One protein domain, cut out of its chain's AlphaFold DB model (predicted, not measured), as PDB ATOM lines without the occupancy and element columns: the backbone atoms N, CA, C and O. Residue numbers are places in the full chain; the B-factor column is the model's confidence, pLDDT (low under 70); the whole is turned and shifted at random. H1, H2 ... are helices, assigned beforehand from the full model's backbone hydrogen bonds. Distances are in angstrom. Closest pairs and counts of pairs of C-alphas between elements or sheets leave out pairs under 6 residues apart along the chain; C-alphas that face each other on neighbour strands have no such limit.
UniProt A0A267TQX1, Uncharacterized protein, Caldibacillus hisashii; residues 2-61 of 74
ATOM      1  N   GLU A   2     153.364 203.861 231.644       89.88
ATOM      2  CA  GLU A   2     153.270 203.067 230.396       89.88
ATOM      3  C   GLU A   2     152.182 201.976 230.423       89.88
ATOM      4  O   GLU A   2     151.306 201.931 229.570       89.88
ATOM      5  N   PHE A   3     152.189 201.135 231.463       91.69
ATOM      6  CA  PHE A   3     151.281 199.991 231.578       91.69
ATOM      7  C   PHE A   3     149.797 200.387 231.575       91.69
ATOM      8  O   PHE A   3     148.991 199.775 230.880       91.69
ATOM      9  N   LEU A   4     149.431 201.429 232.330       92.88
ATOM     10  CA  LEU A   4     148.043 201.897 232.407       92.88
ATOM     11  C   LEU A   4     147.585 202.514 231.083       92.88
ATOM     12  O   LEU A   4     146.435 202.325 230.688       92.88
ATOM     13  N   LYS A   5     148.489 203.212 230.386       92.56
ATOM     14  CA  LYS A   5     148.224 203.765 229.057       92.56
ATOM     15  C   LYS A   5     147.957 202.643 228.055       92.56
ATOM     16  O   LYS A   5     146.868 202.593 227.496       92.56
ATOM     17  N   ASN A   6     148.870 201.677 227.951       93.88
ATOM     18  CA  ASN A   6     148.715 200.527 227.056       93.88
ATOM     19  C   ASN A   6     147.428 199.750 227.355       93.88
ATOM     20  O   ASN A   6     146.711 199.353 226.441       93.88
ATOM     21  N   LYS A   7     147.074 199.589 228.638       94.19
ATOM     22  CA  LYS A   7     145.838 198.899 229.021       94.19
ATOM     23  C   LYS A   7     144.573 199.648 228.608       94.19
ATOM     24  O   LYS A   7     143.564 199.032 228.251       94.19
ATOM     25  N   THR A   8     144.629 200.973 228.667       94.25
ATOM     26  CA  THR A   8     143.548 201.842 228.201       94.25
ATOM     27  C   THR A   8     143.400 201.725 226.685       94.25
ATOM     28  O   THR A   8     142.293 201.483 226.208       94.25
ATOM     29  N   ASP A   9     144.512 201.776 225.948       93.62
ATOM     30  CA  ASP A   9     144.534 201.646 224.487       93.62
ATOM     31  C   ASP A   9     143.995 200.279 224.030       93.62
ATOM     32  O   ASP A   9     143.106 200.216 223.181       93.62
ATOM     33  N   GLU A  10     144.420 199.181 224.668       94.88
ATOM     34  CA  GLU A  10     143.872 197.835 224.431       94.88
ATOM     35  C   GLU A  10     142.349 197.788 224.597       94.88
ATOM     36  O   GLU A  10     141.641 197.146 223.821       94.88
ATOM     37  N   THR A  11     141.831 198.447 225.635       95.19
ATOM     38  CA  THR A  11     140.394 198.454 225.936       95.19
ATOM     39  C   THR A  11     139.620 199.234 224.875       95.19
ATOM     40  O   THR A  11     138.541 198.809 224.458       95.19
ATOM     41  N   ILE A  12     140.181 200.348 224.398       94.12
ATOM     42  CA  ILE A  12     139.604 201.146 223.312       94.12
ATOM     43  C   ILE A  12     139.587 200.346 222.007       94.12
ATOM     44  O   ILE A  12     138.554 200.332 221.336       94.12
ATOM     45  N   ILE A  13     140.677 199.652 221.669       94.25
ATOM     46  CA  ILE A  13     140.759 198.799 220.475       94.25
ATOM     47  C   ILE A  13     139.710 197.690 220.550       94.25
ATOM     48  O   ILE A  13     138.901 197.556 219.637       94.25
ATOM     49  N   LYS A  14     139.640 196.962 221.672       94.75
ATOM     50  CA  LYS A  14     138.647 195.894 221.878       94.75
ATOM     51  C   LYS A  14     137.212 196.392 221.752       94.75
ATOM     52  O   LYS A  14     136.375 195.729 221.151       94.75
ATOM     53  N   LYS A  15     136.918 197.588 222.268       96.56
ATOM     54  CA  LYS A  15     135.590 198.201 222.135       96.56
ATOM     55  C   LYS A  15     135.190 198.428 220.668       96.56
ATOM     56  O   LYS A  15     134.001 198.398 220.361       96.56
ATOM     57  N   HIS A  16     136.158 198.653 219.779       96.06
ATOM     58  CA  HIS A  16     135.927 198.957 218.364       96.06
ATOM     59  C   HIS A  16     136.395 197.846 217.418       96.06
ATOM     60  O   HIS A  16     136.451 198.071 216.212       96.06
ATOM     61  N   GLU A  17     136.686 196.650 217.928       96.44
ATOM     62  CA  GLU A  17     137.276 195.545 217.165       96.44
ATOM     63  C   GLU A  17     136.479 195.217 215.896       96.44
ATOM     64  O   GLU A  17     137.048 195.123 214.816       96.44
ATOM     65  N   LEU A  18     135.145 195.161 215.986       96.19
ATOM     66  CA  LEU A  18     134.286 194.912 214.821       96.19
ATOM     67  C   LEU A  18     134.404 196.004 213.748       96.19
ATOM     68  O   LEU A  18     134.299 195.718 212.558       96.19
ATOM     69  N   LEU A  19     134.550 197.265 214.159       96.25
ATOM     70  CA  LEU A  19     134.707 198.377 213.225       96.25
ATOM     71  C   LEU A  19     136.085 198.317 212.564       96.25
ATOM     72  O   LEU A  19     136.163 198.429 211.345       96.25
ATOM     73  N   LEU A  20     137.137 198.097 213.354       96.44
ATOM     74  CA  LEU A  20     138.508 197.955 212.866       96.44
ATOM     75  C   LEU A  20     138.620 196.788 211.878       96.44
ATOM     76  O   LEU A  20     139.044 196.997 210.748       96.44
ATOM     77  N   ALA A  21     138.054 195.626 212.213       96.31
ATOM     78  CA  ALA A  21     138.038 194.456 211.338       96.31
ATOM     79  C   ALA A  21     137.349 194.705 209.982       96.31
ATOM     80  O   ALA A  21     137.697 194.085 208.977       96.31
ATOM     81  N   LYS A  22     136.363 195.615 209.908       96.69
ATOM     82  CA  LYS A  22     135.759 196.007 208.620       96.69
ATOM     83  C   LYS A  22     136.736 196.795 207.757       96.69
ATOM     84  O   LYS A  22     136.762 196.579 206.548       96.69
ATOM     85  N   PHE A  23     137.503 197.702 208.359       96.25
ATOM     86  CA  PHE A  23     138.542 198.446 207.650       96.25
ATOM     87  C   PHE A  23     139.671 197.520 207.206       96.25
ATOM     88  O   PHE A  23     140.051 197.574 206.040       96.25
ATOM     89  N   ASP A  24     140.112 196.616 208.083       95.62
ATOM     90  CA  ASP A  24     141.146 195.627 207.768       95.62
ATOM     91  C   ASP A  24     140.724 194.762 206.580       95.62
ATOM     92  O   ASP A  24     141.459 194.647 205.605       95.62
ATOM     93  N   ARG A  25     139.480 194.266 206.574       94.75
ATOM     94  CA  ARG A  25     138.946 193.481 205.454       94.75
ATOM     95  C   ARG A  25     138.931 194.254 204.132       94.75
ATOM     96  O   ARG A  25     139.197 193.671 203.084       94.75
ATOM     97  N   ILE A  26     138.571 195.539 204.153       93.94
ATOM     98  CA  ILE A  26     138.595 196.378 202.944       93.94
ATOM     99  C   ILE A  26     140.040 196.556 202.467       93.94
ATOM    100  O   ILE A  26     140.303 196.433 201.270       93.94
ATOM    101  N   ASN A  27     140.971 196.809 203.390       94.62
ATOM    102  CA  ASN A  27     142.383 196.979 203.077       94.62
ATOM    103  C   ASN A  27     143.001 195.697 202.507       94.62
ATOM    104  O   ASN A  27     143.625 195.741 201.461       94.62
ATOM    105  N   GLU A  28     142.763 194.542 203.124       94.31
ATOM    106  CA  GLU A  28     143.229 193.244 202.624       94.31
ATOM    107  C   GLU A  28     142.671 192.919 201.233       94.31
ATOM    108  O   GLU A  28     143.327 192.269 200.420       94.31
ATOM    109  N   PHE A  29     141.459 193.379 200.929       93.44
ATOM    110  CA  PHE A  29     140.862 193.161 199.621       93.44
ATOM    111  C   PHE A  29     141.465 194.068 198.539       93.44
ATOM    112  O   PHE A  29     141.796 193.582 197.461       93.44
ATOM    113  N   LEU A  30     141.632 195.365 198.818       91.50
ATOM    114  CA  LEU A  30     142.096 196.356 197.834       91.50
ATOM    115  C   LEU A  30     143.627 196.478 197.754       91.50
ATOM    116  O   LEU A  30     144.177 196.731 196.685       91.50
ATOM    117  N   HIS A  31     144.308 196.315 198.884       93.81
ATOM    118  CA  HIS A  31     145.746 196.509 199.058       93.81
ATOM    119  C   HIS A  31     146.354 195.418 199.970       93.81
ATOM    120  O   HIS A  31     146.897 195.708 201.043       93.81
ATOM    121  N   PRO A  32     146.227 194.133 199.585       94.69
ATOM    122  CA  PRO A  32     146.734 193.007 200.372       94.69
ATOM    123  C   PRO A  32     148.239 193.130 200.625       94.69
ATOM    124  O   PRO A  32     149.006 193.346 199.689       94.69
ATOM    125  N   PHE A  33     148.664 192.928 201.878       93.44
ATOM    126  CA  PHE A  33     150.077 192.968 202.294       93.44
ATOM    127  C   PHE A  33     150.819 194.249 201.880       93.44
ATOM    128  O   PHE A  33     152.005 194.205 201.558       93.44
ATOM    129  N   ASP A  34     150.107 195.374 201.845       91.31
ATOM    130  CA  ASP A  34     150.612 196.650 201.341       91.31
ATOM    131  C   ASP A  34     151.101 196.606 199.875       91.31
ATOM    132  O   ASP A  34     151.983 197.365 199.467       91.31
ATOM    133  N   GLY A  35     150.521 195.706 199.073       91.62
ATOM    134  CA  GLY A  35     150.818 195.513 197.658       91.62
ATOM    135  C   GLY A  35     149.585 195.571 196.752       91.62
ATOM    136  O   GLY A  35     148.450 195.771 197.179       91.62
ATOM    137  N   LEU A  36     149.808 195.385 195.447       91.50
ATOM    138  CA  LEU A  36     148.742 195.452 194.444       91.50
ATOM    139  C   LEU A  36     147.830 194.219 194.501       91.50
ATOM    140  O   LEU A  36     148.314 193.088 194.440       91.50
ATOM    141  N   GLN A  37     146.511 194.446 194.493       94.44
ATOM    142  CA  GLN A  37     145.484 193.397 194.467       94.44
ATOM    143  C   GLN A  37     145.772 192.316 193.411       94.44
ATOM    144  O   GLN A  37     145.765 191.130 193.731       94.44
ATOM    145  N   GLU A  38     146.089 192.722 192.177       90.94
ATOM    146  CA  GLU A  38     146.362 191.834 191.031       90.94
ATOM    147  C   GLU A  38     147.579 190.912 191.216       90.94
ATOM    148  O   GLU A  38     147.708 189.910 190.516       90.94
ATOM    149  N   ARG A  39     148.484 191.243 192.146       93.12
ATOM    150  CA  ARG A  39     149.706 190.469 192.418       93.12
ATOM    151  C   ARG A  39     149.539 189.468 193.554       93.12
ATOM    152  O   ARG A  39     150.370 188.573 193.689       93.12
ATOM    153  N   CYS A  40     148.496 189.618 194.366       94.56
ATOM    154  CA  CYS A  40     148.245 188.770 195.529       94.56
ATOM    155  C   CYS A  40     146.995 187.903 195.351       94.56
ATOM    156  O   CYS A  40     147.010 186.726 195.708       94.56
ATOM    157  N   TRP A  41     145.913 188.462 194.806       94.75
ATOM    158  CA  TRP A  41     144.654 187.746 194.651       94.75
ATOM    159  C   TRP A  41     144.651 186.851 193.418       94.75
ATOM    160  O   TRP A  41     145.066 187.239 192.329       94.75
ATOM    161  N   ASN A  42     144.108 185.646 193.588       93.94
ATOM    162  CA  ASN A  42     143.881 184.718 192.492       93.94
ATOM    163  C   ASN A  42     142.458 184.869 191.930       93.94
ATOM    164  O   ASN A  42     141.486 184.977 192.680       93.94
ATOM    165  N   VAL A  43     142.338 184.795 190.602       93.12
ATOM    166  CA  VAL A  43     141.066 184.908 189.873       93.12
ATOM    167  C   VAL A  43     139.987 183.925 190.352       93.12
ATOM    168  O   VAL A  43     138.809 184.277 190.361       93.12
ATOM    169  N   PHE A  44     140.360 182.729 190.830       95.88
ATOM    170  CA  PHE A  44     139.418 181.719 191.323       95.88
ATOM    171  C   PHE A  44     138.560 182.212 192.491       95.88
ATOM    172  O   PHE A  44     137.414 181.785 192.611       95.88
ATOM    173  N   TYR A  45     139.061 183.135 193.321       94.69
ATOM    174  CA  TYR A  45     138.247 183.752 194.371       94.69
ATOM    175  C   TYR A  45     137.009 184.440 193.777       94.69
ATOM    176  O   TYR A  45     135.889 184.199 194.224       94.69
ATOM    177  N   PHE A  46     137.209 185.246 192.732       94.75
ATOM    178  CA  PHE A  46     136.145 185.997 192.072       94.75
ATOM    179  C   PHE A  46     135.219 185.079 191.281       94.75
ATOM    180  O   PHE A  46     134.006 185.228 191.373       94.75
ATOM    181  N   LEU A  47     135.770 184.081 190.585       96.19
ATOM    182  CA  LEU A  47     134.977 183.078 189.867       96.19
ATOM    183  C   LEU A  47     134.031 182.317 190.803       96.19
ATOM    184  O   LEU A  47     132.857 182.135 190.492       96.19
ATOM    185  N   ASN A  48     134.521 181.923 191.981       96.44
ATOM    186  CA  ASN A  48     133.714 181.207 192.967       96.44
ATOM    187  C   ASN A  48     132.566 182.060 193.531       96.44
ATOM    188  O   ASN A  48     131.549 181.505 193.937       96.44
ATOM    189  N   GLN A  49     132.723 183.387 193.580       95.50
ATOM    190  CA  GLN A  49     131.704 184.304 194.104       95.50
ATOM    191  C   GLN A  49     130.749 184.830 193.023       95.50
ATOM    192  O   GLN A  49     129.578 185.068 193.309       95.50
ATOM    193  N   HIS A  50     131.234 185.022 191.794       95.19
ATOM    194  CA  HIS A  50     130.529 185.760 190.740       95.19
ATOM    195  C   HIS A  50     130.187 184.932 189.497       95.19
ATOM    196  O   HIS A  50     129.576 185.482 188.584       95.19
ATOM    197  N   GLY A  51     130.541 183.644 189.466       96.31
ATOM    198  CA  GLY A  51     130.279 182.757 188.335       96.31
ATOM    199  C   GLY A  51     131.410 182.734 187.305       96.31
ATOM    200  O   GLY A  51     132.326 183.558 187.321       96.31
ATOM    201  N   LEU A  52     131.353 181.751 186.403       96.00
ATOM    202  CA  LEU A  52     132.350 181.585 185.338       96.00
ATOM    203  C   LEU A  52     132.252 182.676 184.260       96.00
ATOM    204  O   LEU A  52     133.264 183.007 183.653       96.00
ATOM    205  N   ASP A  53     131.072 183.282 184.093       96.31
ATOM    206  CA  ASP A  53     130.810 184.417 183.194       96.31
ATOM    207  C   ASP A  53     131.457 185.731 183.669       96.31
ATOM    208  O   ASP A  53     131.439 186.738 182.961       96.31
ATOM    209  N   PHE A  54     132.037 185.749 184.875       95.88
ATOM    210  CA  PHE A  54     132.666 186.939 185.442       95.88
ATOM    211  C   PHE A  54     133.750 187.529 184.528       95.88
ATOM    212  O   PHE A  54     133.820 188.747 184.364       95.88
ATOM    213  N   ILE A  55     134.581 186.679 183.921       93.56
ATOM    214  CA  ILE A  55     135.669 187.131 183.044       93.56
ATOM    215  C   ILE A  55     135.119 187.720 181.751       93.56
ATOM    216  O   ILE A  55     135.622 188.748 181.304       93.56
ATOM    217  N   ASP A  56     134.059 187.132 181.201       95.19
ATOM    218  CA  ASP A  56     133.413 187.639 179.991       95.19
ATOM    219  C   ASP A  56     132.873 189.055 180.235       95.19
ATOM    220  O   ASP A  56     133.223 189.988 179.511       95.19
ATOM    221  N   ARG A  57     132.145 189.261 181.344       94.75
ATOM    222  CA  ARG A  57     131.640 190.587 181.748       94.75
ATOM    223  C   ARG A  57     132.754 191.598 182.022       94.75
ATOM    224  O   ARG A  57     132.580 192.789 181.774       94.75
ATOM    225  N   LEU A  58     133.894 191.149 182.550       93.12
ATOM    226  CA  LEU A  58     135.050 192.011 182.793       93.12
ATOM    227  C   LEU A  58     135.666 192.495 181.472       93.12
ATOM    228  O   LEU A  58     136.020 193.664 181.359       93.12
ATOM    229  N   LEU A  59     135.774 191.617 180.472       91.69
ATOM    230  CA  LEU A  59     136.365 191.936 179.169       91.69
ATOM    231  C   LEU A  59     135.478 192.838 178.294       91.69
ATOM    232  O   LEU A  59     135.993 193.489 177.389       91.69
ATOM    233  N   GLU A  60     134.177 192.918 178.575       94.50
ATOM    234  CA  GLU A  60     133.249 193.850 177.914       94.50
ATOM    235  C   GLU A  60     133.444 195.315 178.344       94.50
ATOM    236  O   GLU A  60     132.943 196.233 177.686       94.50
ATOM    237  N   LEU A  61     134.169 195.566 179.441       92.69
ATOM    238  CA  LEU A  61     134.422 196.921 179.925       92.69
ATOM    239  C   LEU A  61     135.405 197.674 179.009       92.69
ATOM    240  O   LEU A  61     136.329 197.075 178.455       92.69
TER     241      LEU A  61
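Overview. This is residues 2 to 61 of the 74 residues of an uncharacterized protein of Caldibacillus hisashii (UniProt A0A267TQX1). Two long helices, H1 and H2, meet near their ends as an open L; beyond them a loop and small H3 lead to H4 and H5, two short helices making a corner. The printed part has 60 residues, 46 of them in five named helices, H1 to H5 in order along the chain, with no named strand; its class is all helix, and it is extended, with a radius of gyration of the C-alphas of 18.2 A and spans of 56 by 20 by 18 A. Residues 2 to 23 and 56 to 61 stand free.

Arrangement. Start at H1, residues 2 to 15: it is close to but not clearly touching H2, residues 17 to 30, about perpendicular at 76 degrees, closest C-alphas Ile 13 and Leu 20, 8.0 A. H2 is close to but not clearly touching H3, residues 37 to 40, closest C-alphas Leu 30 and Gln 37, 5.6 A. H4, residues 43 to 50, and H5, residues 54 to 59, only just touch, with 3 pairs of C-alphas within 8 A, only at the corner; the closest, Leu 47 and Phe 54, are 6.3 A apart. H3 and H4 are apart. In H1, H2, H4 and H5 every O i to N i+4 pair is within hydrogen-bond range; H3 is too short for one.

Along the chain. Find C-alpha 2 at (153.270, 203.067, 230.396); H1 runs 20.1 A from there. H2 spans 19.9 A, H4 10.6 A. H5 ends at C-alpha 59, (136.365, 191.936, 179.169).

Size, cuts and confidence. The farthest C-alphas, Leu 4 and Glu 60, are 57.0 A apart. The printed part has no cut and no long link, and no printed residue is under 70 in pLDDT.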